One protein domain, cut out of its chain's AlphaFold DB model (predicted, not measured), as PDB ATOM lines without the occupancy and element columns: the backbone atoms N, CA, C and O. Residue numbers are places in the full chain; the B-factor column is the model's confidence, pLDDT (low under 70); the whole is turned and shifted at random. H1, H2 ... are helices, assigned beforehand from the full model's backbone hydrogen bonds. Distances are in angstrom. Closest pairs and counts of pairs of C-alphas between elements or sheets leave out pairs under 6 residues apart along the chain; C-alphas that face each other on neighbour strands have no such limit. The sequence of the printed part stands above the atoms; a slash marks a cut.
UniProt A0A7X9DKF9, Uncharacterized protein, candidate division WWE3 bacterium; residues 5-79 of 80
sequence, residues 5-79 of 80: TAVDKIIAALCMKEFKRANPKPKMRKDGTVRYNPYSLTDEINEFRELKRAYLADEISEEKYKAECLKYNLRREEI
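Overview. This is residues 5 to 79 of the 80 residues of an uncharacterized protein of candidate division WWE3 bacterium (UniProt A0A7X9DKF9). Helices H1 and H2 form a helical hairpin, and H3 folds back from the far end of H2 in a loose zigzag, its last residues sticking out with the tail, residues 74 to 79. Between H1 and H2 the chain makes a long loop, residues 23 to 42, that reaches out past the end of H1 and folds back as a thin arm, which makes much of the length. The printed part has 75 residues with three named helices, in the order H1, H2, H3, and no named strand; the class is all helix. The whole is loose, with a radius of gyration of the C-alphas of 15.9 A, and elongated, spanning 52 by 30 by 20 A.

Along the chain. H1, residues 5 to 22, begins at C-alpha 5 (39.819, 51.014, 58.775) and is 25.7 A long from first to last C-alpha. H2, residues 43 to 56, is 19.7 A long and begins at C-alpha 43 (40.930, 31.777, 64.886). H3, residues 62 to 77, is 22.8 A long and ends at C-alpha 77 (23.500, 41.202, 59.317).

Arrangement. The three helices form an up and down bundle, each running against the one before it; the packing is only just mostly aligned, with 2 of 3 touching pairs at a shallow tilt. H1 touches H2 with residues 7 to 15 alone, the closest C-alphas being those of Ile 11 and Ile 45, 5.9 A apart; this hairpin has a shallow tilt of 22 degrees, opposite ways. H2 and H3, also a hairpin, only just touch, with 3 pairs of C-alphas within 8 A, through residues 51 to 55 and 62 to 65; the closest C-alphas, of Tyr 55 and Tyr 65, are 6.6 A apart, at a shallow tilt of 28 degrees, opposite ways. H1, with residues 6 to 10 alone, and H3, with residue 69 alone, only just touch, with 3 pairs within 8 A; the closest C-alphas, of Val 7 and Cys 69, are 6.4 A apart, at a steep tilt of 40 degrees, the same way. In H1, H2 and H3 every O i to N i+4 pair is within hydrogen-bond range.

Size, cuts and confidence. The two C-alphas farthest apart, those of Lys 30 and Ser 61, are 51.8 A apart. The printed part has no cut. The link from H1 to H2, 20 residues, is long, and that from H2 to H3, 5 residues, is tight. The mean pLDDT of the printed part is 92.3, and residues 77 to 79 are under 70.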
ATOM      1  N   THR A   5      40.872  50.619  57.823       94.50
ATOM      2  CA  THR A   5      39.819  51.014  58.775       94.50
ATOM      3  C   THR A   5      38.715  49.963  58.902       94.50
ATOM      4  O   THR A   5      38.170  49.765  59.986       94.50
ATOM      5  N   ALA A   6      38.359  49.295  57.800       93.19
ATOM      6  CA  ALA A   6      37.300  48.290  57.803       93.19
ATOM      7  C   ALA A   6      37.704  47.054  58.619       93.19
ATOM      8  O   ALA A   6      36.980  46.668  59.536       93.19
ATOM      9  N   VAL A   7      38.885  46.489  58.348       95.12
ATOM     10  CA  VAL A   7      39.389  45.328  59.096       95.12
ATOM     11  C   VAL A   7      39.659  45.659  60.565       95.12
ATOM     12  O   VAL A   7      39.353  44.849  61.434       95.12
ATOM     13  N   ASP A   8      40.111  46.877  60.877       95.94
ATOM     14  CA  ASP A   8      40.312  47.310  62.265       95.94
ATOM     15  C   ASP A   8      39.003  47.354  63.061       95.94
ATOM     16  O   ASP A   8      38.959  46.909  64.210       95.94
ATOM     17  N   LYS A   9      37.910  47.819  62.444       95.38
ATOM     18  CA  LYS A   9      36.576  47.786  63.061       95.38
ATOM     19  C   LYS A   9      36.090  46.355  63.298       95.38
ATOM     20  O   LYS A   9      35.486  46.095  64.339       95.38
ATOM     21  N   ILE A  10      36.360  45.440  62.365       94.94
ATOM     22  CA  ILE A  10      36.001  44.019  62.489       94.94
ATOM     23  C   ILE A  10      36.768  43.375  63.650       94.94
ATOM     24  O   ILE A  10      36.147  42.820  64.557       94.94
ATOM     25  N   ILE A  11      38.096  43.527  63.681       96.19
ATOM     26  CA  ILE A  11      38.951  43.002  64.757       96.19
ATOM     27  C   ILE A  11      38.504  43.558  66.112       96.19
ATOM     28  O   ILE A  11      38.321  42.795  67.058       96.19
ATOM     29  N   ALA A  12      38.275  44.871  66.216       95.50
ATOM     30  CA  ALA A  12      37.834  45.494  67.461       95.50
ATOM     31  C   ALA A  12      36.483  44.938  67.947       95.50
ATOM     32  O   ALA A  12      36.324  44.662  69.138       95.50
ATOM     33  N   ALA A  13      35.523  44.735  67.039       94.19
ATOM     34  CA  ALA A  13      34.220  44.168  67.376       94.19
ATOM     35  C   ALA A  13      34.335  42.722  67.888       94.19
ATOM     36  O   ALA A  13      33.733  42.388  68.913       94.19
ATOM     37  N   LEU A  14      35.137  41.889  67.220       94.81
ATOM     38  CA  LEU A  14      35.388  40.505  67.628       94.81
ATOM     39  C   LEU A  14      36.114  40.432  68.979       94.81
ATOM     40  O   LEU A  14      35.654  39.746  69.889       94.81
ATOM     41  N   CYS A  15      37.184  41.210  69.163       95.88
ATOM     42  CA  CYS A  15      37.898  41.296  70.437       95.88
ATOM     43  C   CYS A  15      36.979  41.748  71.578       95.88
ATOM     44  O   CYS A  15      37.037  41.201  72.677       95.88
ATOM     45  N   MET A  16      36.084  42.710  71.328       95.06
ATOM     46  CA  MET A  16      35.139  43.172  72.345       95.06
ATOM     47  C   MET A  16      34.098  42.103  72.703       95.06
ATOM     48  O   MET A  16      33.699  41.995  73.865       95.06
ATOM     49  N   LYS A  17      33.659  41.296  71.730       94.00
ATOM     50  CA  LYS A  17      32.775  40.144  71.967       94.00
ATOM     51  C   LYS A  17      33.454  39.120  72.880       94.00
ATOM     52  O   LYS A  17      32.861  38.714  73.880       94.00
ATOM     53  N   GLU A  18      34.704  38.774  72.589       95.31
ATOM     54  CA  GLU A  18      35.498  37.835  73.388       95.31
ATOM     55  C   GLU A  18      35.794  38.359  74.793       95.31
ATOM     56  O   GLU A  18      35.604  37.654  75.788       95.31
ATOM     57  N   PHE A  19      36.147  39.638  74.897       95.31
ATOM     58  CA  PHE A  19      36.333  40.309  76.173       95.31
ATOM     59  C   PHE A  19      35.076  40.227  77.049       95.31
ATOM     60  O   PHE A  19      35.172  39.829  78.210       95.31
ATOM     61  N   LYS A  20      33.897  40.554  76.499       94.38
ATOM     62  CA  LYS A  20      32.616  40.470  77.223       94.38
ATOM     63  C   LYS A  20      32.283  39.037  77.632       94.38
ATOM     64  O   LYS A  20      31.782  38.829  78.733       94.38
ATOM     65  N   ARG A  21      32.590  38.052  76.781       93.50
ATOM     66  CA  ARG A  21      32.402  36.626  77.083       93.50
ATOM     67  C   ARG A  21      33.262  36.176  78.266       93.50
ATOM     68  O   ARG A  21      32.761  35.486  79.147       93.50
ATOM     69  N   ALA A  22      34.523  36.605  78.320       94.81
ATOM     70  CA  ALA A  22      35.434  36.312  79.431       94.81
ATOM     71  C   ALA A  22      35.139  37.138  80.703       94.81
ATOM     72  O   ALA A  22      35.530  36.757  81.811       94.81
ATOM     73  N   ASN A  23      34.442  38.270  80.549       94.50
ATOM     74  CA  ASN A  23      34.159  39.246  81.602       94.50
ATOM     75  C   ASN A  23      32.665  39.623  81.679       94.50
ATOM     76  O   ASN A  23      32.332  40.802  81.549       94.50
ATOM     77  N   PRO A  24      31.742  38.673  81.920       93.12
ATOM     78  CA  PRO A  24      30.304  38.952  81.852       93.12
ATOM     79  C   PRO A  24      29.801  39.866  82.981       93.12
ATOM     80  O   PRO A  24      28.820  40.584  82.809       93.12
ATOM     81  N   LYS A  25      30.448  39.830  84.155       90.44
ATOM     82  CA  LYS A  25      30.096  40.633  85.339       90.44
ATOM     83  C   LYS A  25      31.367  41.052  86.088       90.44
ATOM     84  O   LYS A  25      31.688  40.458  87.123       90.44
ATOM     85  N   PRO A  26      32.138  42.009  85.554       87.44
ATOM     86  CA  PRO A  26      33.388  42.409  86.175       87.44
ATOM     87  C   PRO A  26      33.100  43.120  87.505       87.44
ATOM     88  O   PRO A  26      32.206  43.960  87.596       87.44
ATOM     89  N   LYS A  27      33.827  42.747  88.564       86.31
ATOM     90  CA  LYS A  27      33.640  43.316  89.905       86.31
ATOM     91  C   LYS A  27      34.655  44.425  90.155       86.31
ATOM     92  O   LYS A  27      35.855  44.225  89.955       86.31
ATOM     93  N   MET A  28      34.161  45.560  90.637       91.88
ATOM     94  CA  MET A  28      35.001  46.642  91.133       91.88
ATOM     95  C   MET A  28      35.588  46.251  92.492       91.88
ATOM     96  O   MET A  28      34.901  45.704  93.357       91.88
ATOM     97  N   ARG A  29      36.885  46.481  92.656       90.81
ATOM     98  CA  ARG A  29      37.612  46.316  93.910       90.81
ATOM     99  C   ARG A  29      37.368  47.526  94.814       90.81
ATOM    100  O   ARG A  29      36.859  48.557  94.385       90.81
ATOM    101  N   LYS A  30      37.758  47.400  96.084       91.31
ATOM    102  CA  LYS A  30      37.618  48.473  97.084       91.31
ATOM    103  C   LYS A  30      38.428  49.733  96.744       91.31
ATOM    104  O   LYS A  30      38.086  50.804  97.221       91.31
ATOM    105  N   ASP A  31      39.469  49.598  95.925       94.12
ATOM    106  CA  ASP A  31      40.322  50.688  95.428       94.12
ATOM    107  C   ASP A  31      39.761  51.386  94.170       94.12
ATOM    108  O   ASP A  31      40.429  52.236  93.588       94.12
ATOM    109  N   GLY A  32      38.554  51.020  93.721       91.62
ATOM    110  CA  GLY A  32      37.930  51.561  92.509       91.62
ATOM    111  C   GLY A  32      38.398  50.909  91.203       91.62
ATOM    112  O   GLY A  32      37.854  51.213  90.144       91.62
ATOM    113  N   THR A  33      39.359  49.980  91.239       93.31
ATOM    114  CA  THR A  33      39.834  49.285  90.033       93.31
ATOM    115  C   THR A  33      38.949  48.092  89.677       93.31
ATOM    116  O   THR A  33      38.362  47.439  90.540       93.31
ATOM    117  N   VAL A  34      38.855  47.757  88.391       92.81
ATOM    118  CA  VAL A  34      38.117  46.579  87.921       92.81
ATOM    119  C   VAL A  34      39.111  45.503  87.500       92.81
ATOM    120  O   VAL A  34      39.998  45.749  86.686       92.81
ATOM    121  N   ARG A  35      38.972  44.290  88.048       89.31
ATOM    122  CA  ARG A  35      39.778  43.148  87.598       89.31
ATOM    123  C   ARG A  35      39.103  42.500  86.394       89.31
ATOM    124  O   ARG A  35      38.012  41.954  86.538       89.31
ATOM    125  N   TYR A  36      39.791  42.500  85.258       93.56
ATOM    126  CA  TYR A  36      39.384  41.750  84.075       93.56
ATOM    127  C   TYR A  36      40.160  40.437  83.965       93.56
ATOM    128  O   TYR A  36      41.346  40.364  84.297       93.56
ATOM    129  N   ASN A  37      39.476  39.399  83.508       92.44
ATOM    130  CA  ASN A  37      40.064  38.149  83.077       92.44
ATOM    131  C   ASN A  37      40.693  38.333  81.689       92.44
ATOM    132  O   ASN A  37      40.082  38.981  80.827       92.44
ATOM    133  N   PRO A  38      41.881  37.751  81.459       94.12
ATOM    134  CA  PRO A  38      42.445  37.671  80.121       94.12
ATOM    135  C   PRO A  38      41.540  36.826  79.213       94.12
ATOM    136  O   PRO A  38      40.774  35.983  79.686       94.12
ATOM    137  N   TYR A  39      41.646  37.047  77.907       94.31
ATOM    138  CA  TYR A  39      40.969  36.254  76.886       94.31
ATOM    139  C   TYR A  39      41.950  35.906  75.767       94.31
ATOM    140  O   TYR A  39      42.921  36.630  75.533       94.31
ATOM    141  N   SER A  40      41.690  34.793  75.092       94.00
ATOM    142  CA  SER A  40      42.456  34.364  73.923       94.00
ATOM    143  C   SER A  40      41.831  34.914  72.649       94.00
ATOM    144  O   SER A  40      40.614  35.078  72.564       94.00
ATOM    145  N   LEU A  41      42.663  35.166  71.641       93.69
ATOM    146  CA  LEU A  41      42.177  35.482  70.302       93.69
ATOM    147  C   LEU A  41      41.700  34.193  69.638       93.69
ATOM    148  O   LEU A  41      42.435  33.207  69.609       93.69
ATOM    149  N   THR A  42      40.475  34.205  69.128       95.31
ATOM    150  CA  THR A  42      39.932  33.107  68.329       95.31
ATOM    151  C   THR A  42      40.592  33.065  66.953       95.31
ATOM    152  O   THR A  42      41.172  34.058  66.501       95.31
ATOM    153  N   ASP A  43      40.455  31.933  66.265       96.06
ATOM    154  CA  ASP A  43      40.930  31.777  64.886       96.06
ATOM    155  C   ASP A  43      40.341  32.855  63.973       96.06
ATOM    156  O   ASP A  43      41.083  33.499  63.243       96.06
ATOM    157  N   GLU A  44      39.052  33.175  64.131       94.31
ATOM    158  CA  GLU A  44      38.383  34.257  63.398       94.31
ATOM    159  C   GLU A  44      39.083  35.617  63.588       94.31
ATOM    160  O   GLU A  44      39.304  36.348  62.625       94.31
ATOM    161  N   ILE A  45      39.494  35.968  64.813       96.12
ATOM    162  CA  ILE A  45      40.248  37.211  65.045       96.12
ATOM    163  C   ILE A  45      41.609  37.149  64.345       96.12
ATOM    164  O   ILE A  45      42.041  38.138  63.746       96.12
ATOM    165  N   ASN A  46      42.294  36.008  64.425       97.19
ATOM    166  CA  ASN A  46      43.604  35.838  63.807       97.19
ATOM    167  C   ASN A  46      43.529  35.867  62.274       97.19
ATOM    168  O   ASN A  46      44.394  36.481  61.655       97.19
ATOM    169  N   GLU A  47      42.472  35.333  61.664       96.44
ATOM    170  CA  GLU A  47      42.220  35.427  60.221       96.44
ATOM    171  C   GLU A  47      42.154  36.889  59.755       96.44
ATOM    172  O   GLU A  47      42.824  37.262  58.793       96.44
ATOM    173  N   PHE A  48      41.428  37.761  60.468       96.25
ATOM    174  CA  PHE A  48      41.385  39.189  60.120       96.25
ATOM    175  C   PHE A  48      42.701  39.920  60.405       96.25
ATOM    176  O   PHE A  48      43.043  40.873  59.697       96.25
ATOM    177  N   ARG A  49      43.473  39.487  61.411       96.75
ATOM    178  CA  ARG A  49      44.824  40.022  61.651       96.75
ATOM    179  C   ARG A  49      45.774  39.672  60.509       96.75
ATOM    180  O   ARG A  49      46.486  40.563  60.042       96.75
ATOM    181  N   GLU A  50      45.748  38.431  60.031       97.25
ATOM    182  CA  GLU A  50      46.532  38.016  58.867       97.25
ATOM    183  C   GLU A  50      46.035  38.699  57.589       97.25
ATOM    184  O   GLU A  50      46.854  39.187  56.820       97.25
ATOM    185  N   LEU A  51      44.720  38.877  57.402       96.56
ATOM    186  CA  LEU A  51      44.171  39.654  56.283       96.56
ATOM    187  C   LEU A  51      44.720  41.089  56.268       96.56
ATOM    188  O   LEU A  51      45.135  41.588  55.222       96.56
ATOM    189  N   LYS A  52      44.749  41.756  57.430       96.75
ATOM    190  CA  LYS A  52      45.329  43.099  57.569       96.75
ATOM    191  C   LYS A  52      46.816  43.096  57.220       96.75
ATOM    192  O   LYS A  52      47.265  43.987  56.500       96.75
ATOM    193  N   ARG A  53      47.573  42.126  57.737       97.31
ATOM    194  CA  ARG A  53      49.009  41.986  57.474       97.31
ATOM    195  C   ARG A  53      49.276  41.776  55.983       97.31
ATOM    196  O   ARG A  53      50.034  42.551  55.411       97.31
ATOM    197  N   ALA A  54      48.612  40.803  55.368       97.06
ATOM    198  CA  ALA A  54      48.736  40.487  53.950       97.06
ATOM    199  C   ALA A  54      48.354  41.688  53.075       97.06
ATOM    200  O   ALA A  54      49.052  42.012  52.115       97.06
ATOM    201  N   TYR A  55      47.289  42.418  53.437       96.62
ATOM    202  CA  TYR A  55      46.916  43.630  52.713       96.62
ATOM    203  C   TYR A  55      47.980  44.715  52.851       96.62
ATOM    204  O   TYR A  55      48.330  45.325  51.852       96.62
ATOM    205  N   LEU A  56      48.533  44.958  54.043       95.94
ATOM    206  CA  LEU A  56      49.606  45.943  54.231       95.94
ATOM    207  C   LEU A  56      50.904  45.558  53.509       95.94
ATOM    208  O   LEU A  56      51.603  46.454  53.049       95.94
ATOM    209  N   ALA A  57      51.183  44.260  53.384       96.44
ATOM    210  CA  ALA A  57      52.366  43.706  52.732       96.44
ATOM    211  C   ALA A  57      52.246  43.556  51.201       96.44
ATOM    212  O   ALA A  57      53.161  43.027  50.584       96.44
ATOM    213  N   ASP A  58      51.138  44.001  50.586       95.56
ATOM    214  CA  ASP A  58      50.875  43.836  49.140       95.56
ATOM    215  C   ASP A  58      50.756  42.364  48.682       95.56
ATOM    216  O   ASP A  58      50.783  42.078  47.490       95.56
ATOM    217  N   GLU A  59      50.544  41.427  49.611       97.06
ATOM    218  CA  GLU A  59      50.390  39.992  49.314       97.06
ATOM    219  C   GLU A  59      48.996  39.652  48.763       97.06
ATOM    220  O   GLU A  59      48.806  38.625  48.110       97.06
ATOM    221  N   ILE A  60      48.006  40.515  49.013       96.31
ATOM    222  CA  ILE A  60      46.645  40.386  48.482       96.31
ATOM    223  C   ILE A  60      46.175  41.675  47.814       96.31
ATOM    224  O   ILE A  60      46.548  42.783  48.207       96.31
ATOM    225  N   SER A  61      45.293  41.524  46.823       96.31
ATOM    226  CA  SER A  61      44.679  42.656  46.136       96.31
ATOM    227  C   SER A  61      43.686  43.402  47.033       96.31
ATOM    228  O   SER A  61      43.085  42.846  47.958       96.31
ATOM    229  N   GLU A  62      43.460  44.679  46.719       95.31
ATOM    230  CA  GLU A  62      42.434  45.486  47.387       95.31
ATOM    231  C   GLU A  62      41.026  44.903  47.197       95.31
ATOM    232  O   GLU A  62      40.204  44.967  48.111       95.31
ATOM    233  N   GLU A  63      40.755  44.291  46.043       95.25
ATOM    234  CA  GLU A  63      39.494  43.600  45.771       95.25
ATOM    235  C   GLU A  63      39.288  42.420  46.727       95.25
ATOM    236  O   GLU A  63      38.232  42.318  47.355       95.25
ATOM    237  N   LYS A  64      40.318  41.586  46.927       94.50
ATOM    238  CA  LYS A  64      40.265  40.464  47.873       94.50
ATOM    239  C   LYS A  64      40.063  40.950  49.307       94.50
ATOM    240  O   LYS A  64      39.216  40.414  50.017       94.50
ATOM    241  N   TYR A  65      40.787  41.993  49.710       96.00
ATOM    242  CA  TYR A  65      40.619  42.632  51.016       96.00
ATOM    243  C   TYR A  65      39.176  43.118  51.244       96.00
ATOM    244  O   TYR A  65      38.562  42.803  52.268       96.00
ATOM    245  N   LYS A  66      38.613  43.856  50.277       94.94
ATOM    246  CA  LYS A  66      37.239  44.376  50.352       94.94
ATOM    247  C   LYS A  66      36.207  43.254  50.380       94.94
ATOM    248  O   LYS A  66      35.273  43.329  51.176       94.94
ATOM    249  N   ALA A  67      36.386  42.220  49.560       95.56
ATOM    250  CA  ALA A  67      35.489  41.071  49.503       95.56
ATOM    251  C   ALA A  67      35.407  40.340  50.851       95.56
ATOM    252  O   ALA A  67      34.305  40.059  51.319       95.56
ATOM    253  N   GLU A  68      36.538  40.089  51.519       95.19
ATOM    254  CA  GLU A  68      36.543  39.434  52.837       95.19
ATOM    255  C   GLU A  68      35.876  40.300  53.917       95.19
ATOM    256  O   GLU A  68      35.054  39.806  54.692       95.19
ATOM    257  N   CYS A  69      36.150  41.609  53.930       94.25
ATOM    258  CA  CYS A  69      35.497  42.534  54.863       94.25
ATOM    259  C   CYS A  69      33.976  42.595  54.639       94.25
ATOM    260  O   CYS A  69      33.203  42.599  55.599       94.25
ATOM    261  N   LEU A  70      33.532  42.624  53.378       94.06
ATOM    262  CA  LEU A  70      32.113  42.635  53.025       94.06
ATOM    263  C   LEU A  70      31.428  41.322  53.419       94.06
ATOM    264  O   LEU A  70      30.364  41.344  54.031       94.06
ATOM    265  N   LYS A  71      32.065  40.181  53.134       92.88
ATOM    266  CA  LYS A  71      31.556  38.847  53.477       92.88
ATOM    267  C   LYS A  71      31.342  38.677  54.982       92.88
ATOM    268  O   LYS A  71      30.429  37.961  55.388       92.88
ATOM    269  N   TYR A  72      32.184  39.295  55.808       91.44
ATOM    270  CA  TYR A  72      31.985  39.327  57.257       91.44
ATOM    271  C   TYR A  72      30.759  40.151  57.650       91.44
ATOM    272  O   TYR A  72      29.918  39.678  58.411       91.44
ATOM    273  N   ASN A  73      30.642  41.369  57.113       88.88
ATOM    274  CA  ASN A  73      29.533  42.262  57.443       88.88
ATOM    275  C   ASN A  73      28.178  41.659  57.052       88.88
ATOM    276  O   ASN A  73      27.271  41.663  57.878       88.88
ATOM    277  N   LEU A  74      28.075  41.058  55.863       89.62
ATOM    278  CA  LEU A  74      26.849  40.395  55.403       89.62
ATOM    279  C   LEU A  74      26.453  39.223  56.310       89.62
ATOM    280  O   LEU A  74      25.319  39.160  56.770       89.62
ATOM    281  N   ARG A  75      27.408  38.350  56.670       84.38
ATOM    282  CA  ARG A  75      27.156  37.244  57.615       84.38
ATOM    283  C   ARG A  75      26.698  37.724  58.993       84.38
ATOM    284  O   ARG A  75      26.028  36.986  59.706       84.38
ATOM    285  N   ARG A  76      27.088  38.935  59.401       72.94
ATOM    286  CA  ARG A  76      26.686  39.520  60.683       72.94
ATOM    287  C   ARG A  76      25.271  40.098  60.643       72.94
ATOM    288  O   ARG A  76      24.597  40.051  61.666       72.94
ATOM    289  N   GLU A  77      24.848  40.647  59.507       61.91
ATOM    290  CA  GLU A  77      23.500  41.202  59.317       61.91
ATOM    291  C   GLU A  77      22.426  40.115  59.213       61.91
ATOM    292  O   GLU A  77      21.313  40.331  59.672       61.91
ATOM    293  N   GLU A  78      22.757  38.919  58.718       51.59
ATOM    294  CA  GLU A  78      21.812  37.790  58.667       51.59
ATOM    295  C   GLU A  78      21.492  37.174  60.045       51.59
ATOM    296  O   GLU A  78      20.571  36.369  60.163       51.59
ATOM    297  N   ILE A  79      22.255  37.521  61.088       49.53
ATOM    298  CA  ILE A  79      22.140  36.941  62.442       49.53
ATOM    299  C   ILE A  79      21.694  38.000  63.480       49.53
ATOM    300  O   ILE A  79      21.598  37.697  64.671       49.53
TER     301      ILE A  79